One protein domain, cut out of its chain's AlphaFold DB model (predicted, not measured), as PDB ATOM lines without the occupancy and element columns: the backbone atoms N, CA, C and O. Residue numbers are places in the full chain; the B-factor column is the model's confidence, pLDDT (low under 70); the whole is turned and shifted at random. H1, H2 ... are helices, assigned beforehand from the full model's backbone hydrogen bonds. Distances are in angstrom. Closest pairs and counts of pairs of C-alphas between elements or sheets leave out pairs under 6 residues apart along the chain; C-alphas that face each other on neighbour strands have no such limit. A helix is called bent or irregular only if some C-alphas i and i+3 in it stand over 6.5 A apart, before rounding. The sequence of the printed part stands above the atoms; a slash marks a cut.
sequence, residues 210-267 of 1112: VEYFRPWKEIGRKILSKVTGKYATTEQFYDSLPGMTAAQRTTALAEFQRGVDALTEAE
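AT A GLANCE: This is residues 210 to 267 of the 1112 residues of a protein of Streptomyces sp. SAT1 (UniProt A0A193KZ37). Three helices make a small frame: H2 and H3 run side by side in opposite directions as the two arms of a U, joined by a tight turn at one end, and H1 stands slantwise at the open end. H1 meets the first residue of H2, Thr 234, and packs on the last part of H3, residues 256 to 262, while H3, the longest helix, runs along the long axis. The printed part has 58 residues, with three named helices in the order H1, H2, H3 and no named strand, and its class is all helix. The whole is compact, with a radius of gyration of the C-alphas of 11.3 A, and its C-alphas span 32 by 21 by 16 A.

HOW THE PARTS SIT: H1, residues 214 to 224, touches H2, residues 234 to 243, and their closest C-alphas are those of Gly 220 and Thr 234, 5.4 A apart. These two run the same way at a steep tilt of 48 degrees. H1 also touches H3, residues 246 to 262, and H3 touches H1 with residues 256 to 262 alone. The closest C-alphas of H1 and H3 are those of Ile 223 and Gly 259, 3.9 A apart, and the two helices run opposite ways at a steep tilt of 59 degrees. H2 and H3 are close but not clearly touching: their closest C-alphas are those of Leu 241 and Arg 249, 6.1 A apart. They run opposite ways at a shallow tilt of 17 degrees. In H1 and H3 every O i to N i+4 pair is within hydrogen-bond range; in H2 3 of 6 such pairs are, beside 5 of 7 O i to N i+3 pairs.

IN THESE COORDINATES: H1 begins at C-alpha 214 at (-18.359, -2.837, -28.948) and measures 15.1 A from first to last C-alpha. H2 measures 15.5 A from C-alpha 234 at (-12.531, -0.595, -39.823) to C-alpha 243. H2 is irregular, but only just: C-alphas 239 and 242 are 6.9 A apart. H3 measures 24.4 A and ends at C-alpha 262 at (-11.065, 13.786, -34.774).

THE WHOLE: The two C-alphas farthest apart are those of Thr 245 and Ala 266, at 32.9 A, while the first and last printed C-alphas, those of Val 210 and Glu 267, are 13.8 A apart. The printed part has no cut. The link from H1 to H2, residues 225 to 233, is short, and the link from H2 to H3, residues 244 to 245, is tight. The mean pLDDT of the printed part is 96.0, and no printed residue is under 70.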
ATOM      1  N   VAL A 210      -9.805  -8.022 -30.504       95.50
ATOM      2  CA  VAL A 210     -10.331  -6.785 -29.888       95.50
ATOM      3  C   VAL A 210     -11.236  -6.000 -30.840       95.50
ATOM      4  O   VAL A 210     -12.172  -5.346 -30.385       95.50
ATOM      5  N   GLU A 211     -11.033  -6.122 -32.154       95.31
ATOM      6  CA  GLU A 211     -11.845  -5.448 -33.183       95.31
ATOM      7  C   GLU A 211     -13.318  -5.915 -33.152       95.31
ATOM      8  O   GLU A 211     -14.229  -5.210 -33.595       95.31
ATOM      9  N   TYR A 212     -13.586  -7.063 -32.522       96.06
ATOM     10  CA  TYR A 212     -14.922  -7.641 -32.373       96.06
ATOM     11  C   TYR A 212     -15.698  -7.157 -31.150       96.06
ATOM     12  O   TYR A 212     -16.833  -7.585 -30.938       96.06
ATOM     13  N   PHE A 213     -15.144  -6.244 -30.358       97.19
ATOM     14  CA  PHE A 213     -15.796  -5.707 -29.167       97.19
ATOM     15  C   PHE A 213     -16.440  -4.341 -29.433       97.19
ATOM     16  O   PHE A 213     -15.951  -3.536 -30.230       97.19
ATOM     17  N   ARG A 214     -17.553  -4.056 -28.743       95.75
ATOM     18  CA  ARG A 214     -18.359  -2.837 -28.948       95.75
ATOM     19  C   ARG A 214     -17.552  -1.534 -28.869       95.75
ATOM     20  O   ARG A 214     -17.707  -0.739 -29.797       95.75
ATOM     21  N   PRO A 215     -16.664  -1.309 -27.874       94.62
ATOM     22  CA  PRO A 215     -15.897  -0.062 -27.788       94.62
ATOM     23  C   PRO A 215     -15.063   0.215 -29.047       94.62
ATOM     24  O   PRO A 215     -14.997   1.343 -29.534       94.62
ATOM     25  N   TRP A 216     -14.481  -0.833 -29.628       95.06
ATOM     26  CA  TRP A 216     -13.642  -0.749 -30.822       95.06
ATOM     27  C   TRP A 216     -14.462  -0.483 -32.076       95.06
ATOM     28  O   TRP A 216     -14.124   0.414 -32.851       95.06
ATOM     29  N   LYS A 217     -15.598  -1.172 -32.231       95.94
ATOM     30  CA  LYS A 217     -16.537  -0.910 -33.330       95.94
ATOM     31  C   LYS A 217     -17.115   0.505 -33.264       95.94
ATOM     32  O   LYS A 217     -17.271   1.154 -34.296       95.94
ATOM     33  N   GLU A 218     -17.408   1.028 -32.076       96.19
ATOM     34  CA  GLU A 218     -17.879   2.407 -31.895       96.19
ATOM     35  C   GLU A 218     -16.830   3.447 -32.291       96.19
ATOM     36  O   GLU A 218     -17.150   4.392 -33.019       96.19
ATOM     37  N   ILE A 219     -15.577   3.259 -31.869       97.69
ATOM     38  CA  ILE A 219     -14.459   4.109 -32.297       97.69
ATOM     39  C   ILE A 219     -14.282   4.026 -33.818       97.69
ATOM     40  O   ILE A 219     -14.171   5.059 -34.481       97.69
ATOM     41  N   GLY A 220     -14.341   2.818 -34.383       97.19
ATOM     42  CA  GLY A 220     -14.274   2.587 -35.821       97.19
ATOM     43  C   GLY A 220     -15.340   3.362 -36.595       97.19
ATOM     44  O   GLY A 220     -15.013   4.097 -37.525       97.19
ATOM     45  N   ARG A 221     -16.608   3.315 -36.166       96.94
ATOM     46  CA  ARG A 221     -17.699   4.087 -36.795       96.94
ATOM     47  C   ARG A 221     -17.439   5.599 -36.775       96.94
ATOM     48  O   ARG A 221     -17.748   6.281 -37.752       96.94
ATOM     49  N   LYS A 222     -16.850   6.137 -35.697       97.94
ATOM     50  CA  LYS A 222     -16.473   7.564 -35.623       97.94
ATOM     51  C   LYS A 222     -15.404   7.913 -36.656       97.94
ATOM     52  O   LYS A 222     -15.553   8.925 -37.342       97.94
ATOM     53  N   ILE A 223     -14.383   7.068 -36.814       98.31
ATOM     54  CA  ILE A 223     -13.337   7.239 -37.835       98.31
ATOM     55  C   ILE A 223     -13.954   7.205 -39.240       98.31
ATOM     56  O   ILE A 223     -13.769   8.137 -40.024       98.31
ATOM     57  N   LEU A 224     -14.749   6.173 -39.535       97.94
ATOM     58  CA  LEU A 224     -15.339   5.938 -40.857       97.94
ATOM     59  C   LEU A 224     -16.354   7.007 -41.272       97.94
ATOM     60  O   LEU A 224     -16.556   7.216 -42.462       97.94
ATOM     61  N   SER A 225     -16.920   7.766 -40.327       96.69
ATOM     62  CA  SER A 225     -17.756   8.938 -40.640       96.69
ATOM     63  C   SER A 225     -17.036  10.022 -41.462       96.69
ATOM     64  O   SER A 225     -17.687  10.925 -41.994       96.69
ATOM     65  N   LYS A 226     -15.698   9.966 -41.545       96.50
ATOM     66  CA  LYS A 226     -14.849  10.870 -42.335       96.50
ATOM     67  C   LYS A 226     -14.299  10.243 -43.620       96.50
ATOM     68  O   LYS A 226     -13.595  10.941 -44.347       96.50
ATOM     69  N   VAL A 227     -14.599   8.971 -43.882       96.38
ATOM     70  CA  VAL A 227     -14.079   8.207 -45.022       96.38
ATOM     71  C   VAL A 227     -15.102   8.170 -46.149       96.38
ATOM     72  O   VAL A 227     -16.283   7.897 -45.935       96.38
ATOM     73  N   THR A 228     -14.646   8.449 -47.366       89.94
ATOM     74  CA  THR A 228     -15.446   8.329 -48.579       89.94
ATOM     75  C   THR A 228     -15.555   6.852 -48.952       89.94
ATOM     76  O   THR A 228     -14.566   6.186 -49.239       89.94
ATOM     77  N   GLY A 229     -16.782   6.333 -48.951       79.44
ATOM     78  CA  GLY A 229     -17.070   4.905 -49.101       79.44
ATOM     79  C   GLY A 229     -17.895   4.410 -47.916       79.44
ATOM     80  O   GLY A 229     -17.657   4.794 -46.775       79.44
ATOM     81  N   LYS A 230     -18.935   3.613 -48.172       85.12
ATOM     82  CA  LYS A 230     -19.823   3.122 -47.108       85.12
ATOM     83  C   LYS A 230     -19.255   1.833 -46.512       85.12
ATOM     84  O   LYS A 230     -19.638   0.750 -46.941       85.12
ATOM     85  N   TYR A 231     -18.355   1.971 -45.541       95.31
ATOM     86  CA  TYR A 231     -17.805   0.862 -44.756       95.31
ATOM     87  C   TYR A 231     -18.548   0.720 -43.423       95.31
ATOM     88  O   TYR A 231     -18.807   1.716 -42.747       95.31
ATOM     89  N   ALA A 232     -18.883  -0.509 -43.038       92.00
ATOM     90  CA  ALA A 232     -19.532  -0.817 -41.765       92.00
ATOM     91  C   ALA A 232     -18.532  -0.854 -40.598       92.00
ATOM     92  O   ALA A 232     -18.871  -0.457 -39.480       92.00
ATOM     93  N   THR A 233     -17.305  -1.314 -40.859       95.69
ATOM     94  CA  THR A 233     -16.255  -1.524 -39.853       95.69
ATOM     95  C   THR A 233     -14.876  -1.132 -40.383       95.69
ATOM     96  O   THR A 233     -14.676  -0.951 -41.587       95.69
ATOM     97  N   THR A 234     -13.919  -0.938 -39.472       96.25
ATOM     98  CA  THR A 234     -12.531  -0.595 -39.823       96.25
ATOM     99  C   THR A 234     -11.827  -1.750 -40.524       96.25
ATOM    100  O   THR A 234     -11.023  -1.525 -41.420       96.25
ATOM    101  N   GLU A 235     -12.201  -2.974 -40.170       94.62
ATOM    102  CA  GLU A 235     -11.790  -4.234 -40.777       94.62
ATOM    103  C   GLU A 235     -12.127  -4.208 -42.275       94.62
ATOM    104  O   GLU A 235     -11.232  -4.258 -43.113       94.62
ATOM    105  N   GLN A 236     -13.396  -3.945 -42.614       95.75
ATOM    106  CA  GLN A 236     -13.847  -3.837 -44.004       95.75
ATOM    107  C   GLN A 236     -13.113  -2.734 -44.785       95.75
ATOM    108  O   GLN A 236     -12.879  -2.863 -45.988       95.75
ATOM    109  N   PHE A 237     -12.768  -1.627 -44.119       97.50
ATOM    110  CA  PHE A 237     -11.976  -0.566 -44.733       97.50
ATOM    111  C   PHE A 237     -10.569  -1.057 -45.092       97.50
ATOM    112  O   PHE A 237     -10.169  -0.921 -46.251       97.50
ATOM    113  N   TYR A 238      -9.841  -1.650 -44.140       96.94
ATOM    114  CA  TYR A 238      -8.480  -2.146 -44.365       96.94
ATOM    115  C   TYR A 238      -8.437  -3.249 -45.428       96.94
ATOM    116  O   TYR A 238      -7.604  -3.179 -46.334       96.94
ATOM    117  N   ASP A 239      -9.397  -4.172 -45.406       94.88
ATOM    118  CA  ASP A 239      -9.488  -5.286 -46.358       94.88
ATOM    119  C   ASP A 239      -9.768  -4.808 -47.797       94.88
ATOM    120  O   ASP A 239      -9.474  -5.503 -48.771       94.88
ATOM    121  N   SER A 240     -10.281  -3.582 -47.964       95.44
ATOM    122  CA  SER A 240     -10.495  -2.973 -49.281       95.44
ATOM    123  C   SER A 240      -9.246  -2.312 -49.882       95.44
ATOM    124  O   SER A 240      -9.180  -2.116 -51.100       95.44
ATOM    125  N   LEU A 241      -8.234  -1.976 -49.069       96.25
ATOM    126  CA  LEU A 241      -7.052  -1.219 -49.507       96.25
ATOM    127  C   LEU A 241      -6.193  -1.929 -50.571       96.25
ATOM    128  O   LEU A 241      -5.714  -1.230 -51.479       96.25
ATOM    129  N   PRO A 242      -5.977  -3.262 -50.524       94.12
ATOM    130  CA  PRO A 242      -5.209  -3.963 -51.553       94.12
ATOM    131  C   PRO A 242      -5.815  -3.821 -52.955       94.12
ATOM    132  O   PRO A 242      -5.071  -3.704 -53.927       94.12
ATOM    133  N   GLY A 243      -7.147  -3.746 -53.059       93.50
ATOM    134  CA  GLY A 243      -7.871  -3.587 -54.327       93.50
ATOM    135  C   GLY A 243      -7.873  -2.162 -54.900       93.50
ATOM    136  O   GLY A 243      -8.310  -1.960 -56.032       93.50
ATOM    137  N   MET A 244      -7.396  -1.162 -54.150       95.62
ATOM    138  CA  MET A 244      -7.352   0.237 -54.593       95.62
ATOM    139  C   MET A 244      -6.090   0.566 -55.395       95.62
ATOM    140  O   MET A 244      -4.994   0.083 -55.099       95.62
ATOM    141  N   THR A 245      -6.214   1.507 -56.338       96.62
ATOM    142  CA  THR A 245      -5.046   2.167 -56.951       96.62
ATOM    143  C   THR A 245      -4.266   2.981 -55.913       96.62
ATOM    144  O   THR A 245      -4.823   3.415 -54.904       96.62
ATOM    145  N   ALA A 246      -2.987   3.272 -56.173       95.94
ATOM    146  CA  ALA A 246      -2.154   4.045 -55.246       95.94
ATOM    147  C   ALA A 246      -2.758   5.422 -54.876       95.94
ATOM    148  O   ALA A 246      -2.717   5.824 -53.713       95.94
ATOM    149  N   ALA A 247      -3.370   6.124 -55.839       96.56
ATOM    150  CA  ALA A 247      -4.006   7.425 -55.608       96.56
ATOM    151  C   ALA A 247      -5.286   7.321 -54.759       96.56
ATOM    152  O   ALA A 247      -5.476   8.106 -53.825       96.56
ATOM    153  N   GLN A 248      -6.141   6.331 -55.045       96.25
ATOM    154  CA  GLN A 248      -7.332   6.045 -54.236       96.25
ATOM    155  C   GLN A 248      -6.936   5.670 -52.810       96.25
ATOM    156  O   GLN A 248      -7.461   6.246 -51.863       96.25
ATOM    157  N   ARG A 249      -5.948   4.782 -52.664       96.31
ATOM    158  CA  ARG A 249      -5.439   4.334 -51.367       96.31
ATOM    159  C   ARG A 249      -4.890   5.493 -50.541       96.31
ATOM    160  O   ARG A 249      -5.246   5.635 -49.380       96.31
ATOM    161  N   THR A 250      -4.084   6.363 -51.154       96.94
ATOM    162  CA  THR A 250      -3.554   7.572 -50.498       96.94
ATOM    163  C   THR A 250      -4.682   8.480 -50.004       96.94
ATOM    164  O   THR A 250      -4.645   8.965 -48.876       96.94
ATOM    165  N   THR A 251      -5.712   8.679 -50.830       97.19
ATOM    166  CA  THR A 251      -6.876   9.506 -50.483       97.19
ATOM    167  C   THR A 251      -7.677   8.896 -49.331       97.19
ATOM    168  O   THR A 251      -7.945   9.582 -48.345       97.19
ATOM    169  N   ALA A 252      -7.993   7.602 -49.423       97.12
ATOM    170  CA  ALA A 252      -8.741   6.854 -48.417       97.12
ATOM    171  C   ALA A 252      -8.010   6.820 -47.064       97.12
ATOM    172  O   ALA A 252      -8.614   7.074 -46.025       97.12
ATOM    173  N   LEU A 253      -6.693   6.587 -47.059       97.31
ATOM    174  CA  LEU A 253      -5.876   6.623 -45.842       97.31
ATOM    175  C   LEU A 253      -5.802   8.029 -45.234       97.31
ATOM    176  O   LEU A 253      -5.882   8.172 -44.016       97.31
ATOM    177  N   ALA A 254      -5.708   9.082 -46.053       98.00
ATOM    178  CA  ALA A 254      -5.725  10.458 -45.554       98.00
ATOM    179  C   ALA A 254      -7.080  10.835 -44.927       98.00
ATOM    180  O   ALA A 254      -7.128  11.571 -43.942       98.00
ATOM    181  N   GLU A 255      -8.189  10.351 -45.487       98.12
ATOM    182  CA  GLU A 255      -9.528  10.476 -44.903       98.12
ATOM    183  C   GLU A 255      -9.657   9.722 -43.582       98.12
ATOM    184  O   GLU A 255     -10.109  10.289 -42.585       98.12
ATOM    185  N   PHE A 256      -9.201   8.472 -43.562       98.06
ATOM    186  CA  PHE A 256      -9.181   7.641 -42.367       98.06
ATOM    187  C   PHE A 256      -8.369   8.310 -41.253       98.06
ATOM    188  O   PHE A 256      -8.843   8.437 -40.125       98.06
ATOM    189  N   GLN A 257      -7.194   8.850 -41.585       98.12
ATOM    190  CA  GLN A 257      -6.351   9.588 -40.651       98.12
ATOM    191  C   GLN A 257      -7.053  10.836 -40.094       98.12
ATOM    192  O   GLN A 257      -6.994  11.073 -38.889       98.12
ATOM    193  N   ARG A 258      -7.804  11.590 -40.914       98.06
ATOM    194  CA  ARG A 258      -8.645  12.698 -40.412       98.06
ATOM    195  C   ARG A 258      -9.713  12.216 -39.430       98.06
ATOM    196  O   ARG A 258     -10.009  12.924 -38.469       98.06
ATOM    197  N   GLY A 259     -10.284  11.033 -39.656       98.00
ATOM    198  CA  GLY A 259     -11.188  10.377 -38.712       98.00
ATOM    199  C   GLY A 259     -10.506  10.063 -37.380       98.00
ATOM    200  O   GLY A 259     -11.024  10.430 -36.326       98.00
ATOM    201  N   VAL A 260      -9.309   9.471 -37.421       98.19
ATOM    202  CA  VAL A 260      -8.489   9.191 -36.227       98.19
ATOM    203  C   VAL A 260      -8.137  10.479 -35.474       98.19
ATOM    204  O   VAL A 260      -8.209  10.522 -34.245       98.19
ATOM    205  N   ASP A 261      -7.790  11.549 -36.187       97.94
ATOM    206  CA  ASP A 261      -7.418  12.833 -35.590       97.94
ATOM    207  C   ASP A 261      -8.607  13.626 -35.026       97.94
ATOM    208  O   ASP A 261      -8.400  14.560 -34.248       97.94
ATOM    209  N   ALA A 262      -9.841  13.231 -35.350       97.94
ATOM    210  CA  ALA A 262     -11.065  13.786 -34.774       97.94
ATOM    211  C   ALA A 262     -11.518  13.074 -33.483       97.94
ATOM    212  O   ALA A 262     -12.390  13.588 -32.784       97.94
ATOM    213  N   LEU A 263     -10.943  11.910 -33.154       98.44
ATOM    214  CA  LEU A 263     -11.236  11.184 -31.914       98.44
ATOM    215  C   LEU A 263     -10.766  11.960 -30.677       98.44
ATOM    216  O   LEU A 263      -9.768  12.693 -30.733       98.44
ATOM    217  N   THR A 264     -11.417  11.717 -29.534       98.25
ATOM    218  CA  THR A 264     -10.893  12.160 -28.233       98.25
ATOM    219  C   THR A 264      -9.526  11.529 -27.962       98.25
ATOM    220  O   THR A 264      -9.159  10.514 -28.557       98.25
ATOM    221  N   GLU A 265      -8.746  12.107 -27.049       97.62
ATOM    222  CA  GLU A 265      -7.412  11.582 -26.744       97.62
ATOM    223  C   GLU A 265      -7.462  10.126 -26.248       97.62
ATOM    224  O   GLU A 265      -6.664   9.301 -26.684       97.62
ATOM    225  N   ALA A 266      -8.439   9.788 -25.397       96.12
ATOM    226  CA  ALA A 266      -8.621   8.431 -24.883       96.12
ATOM    227  C   ALA A 266      -8.965   7.427 -25.994       96.12
ATOM    228  O   ALA A 266      -8.302   6.398 -26.115       96.12
ATOM    229  N   GLU A 267      -9.937   7.750 -26.849       97.81
ATOM    230  CA  GLU A 267     -10.319   6.902 -27.988       97.81
ATOM    231  C   GLU A 267      -9.169   6.734 -28.979       97.81
ATOM    232  O   GLU A 267      -8.919   5.636 -29.468       97.81
TER     233      GLU A 267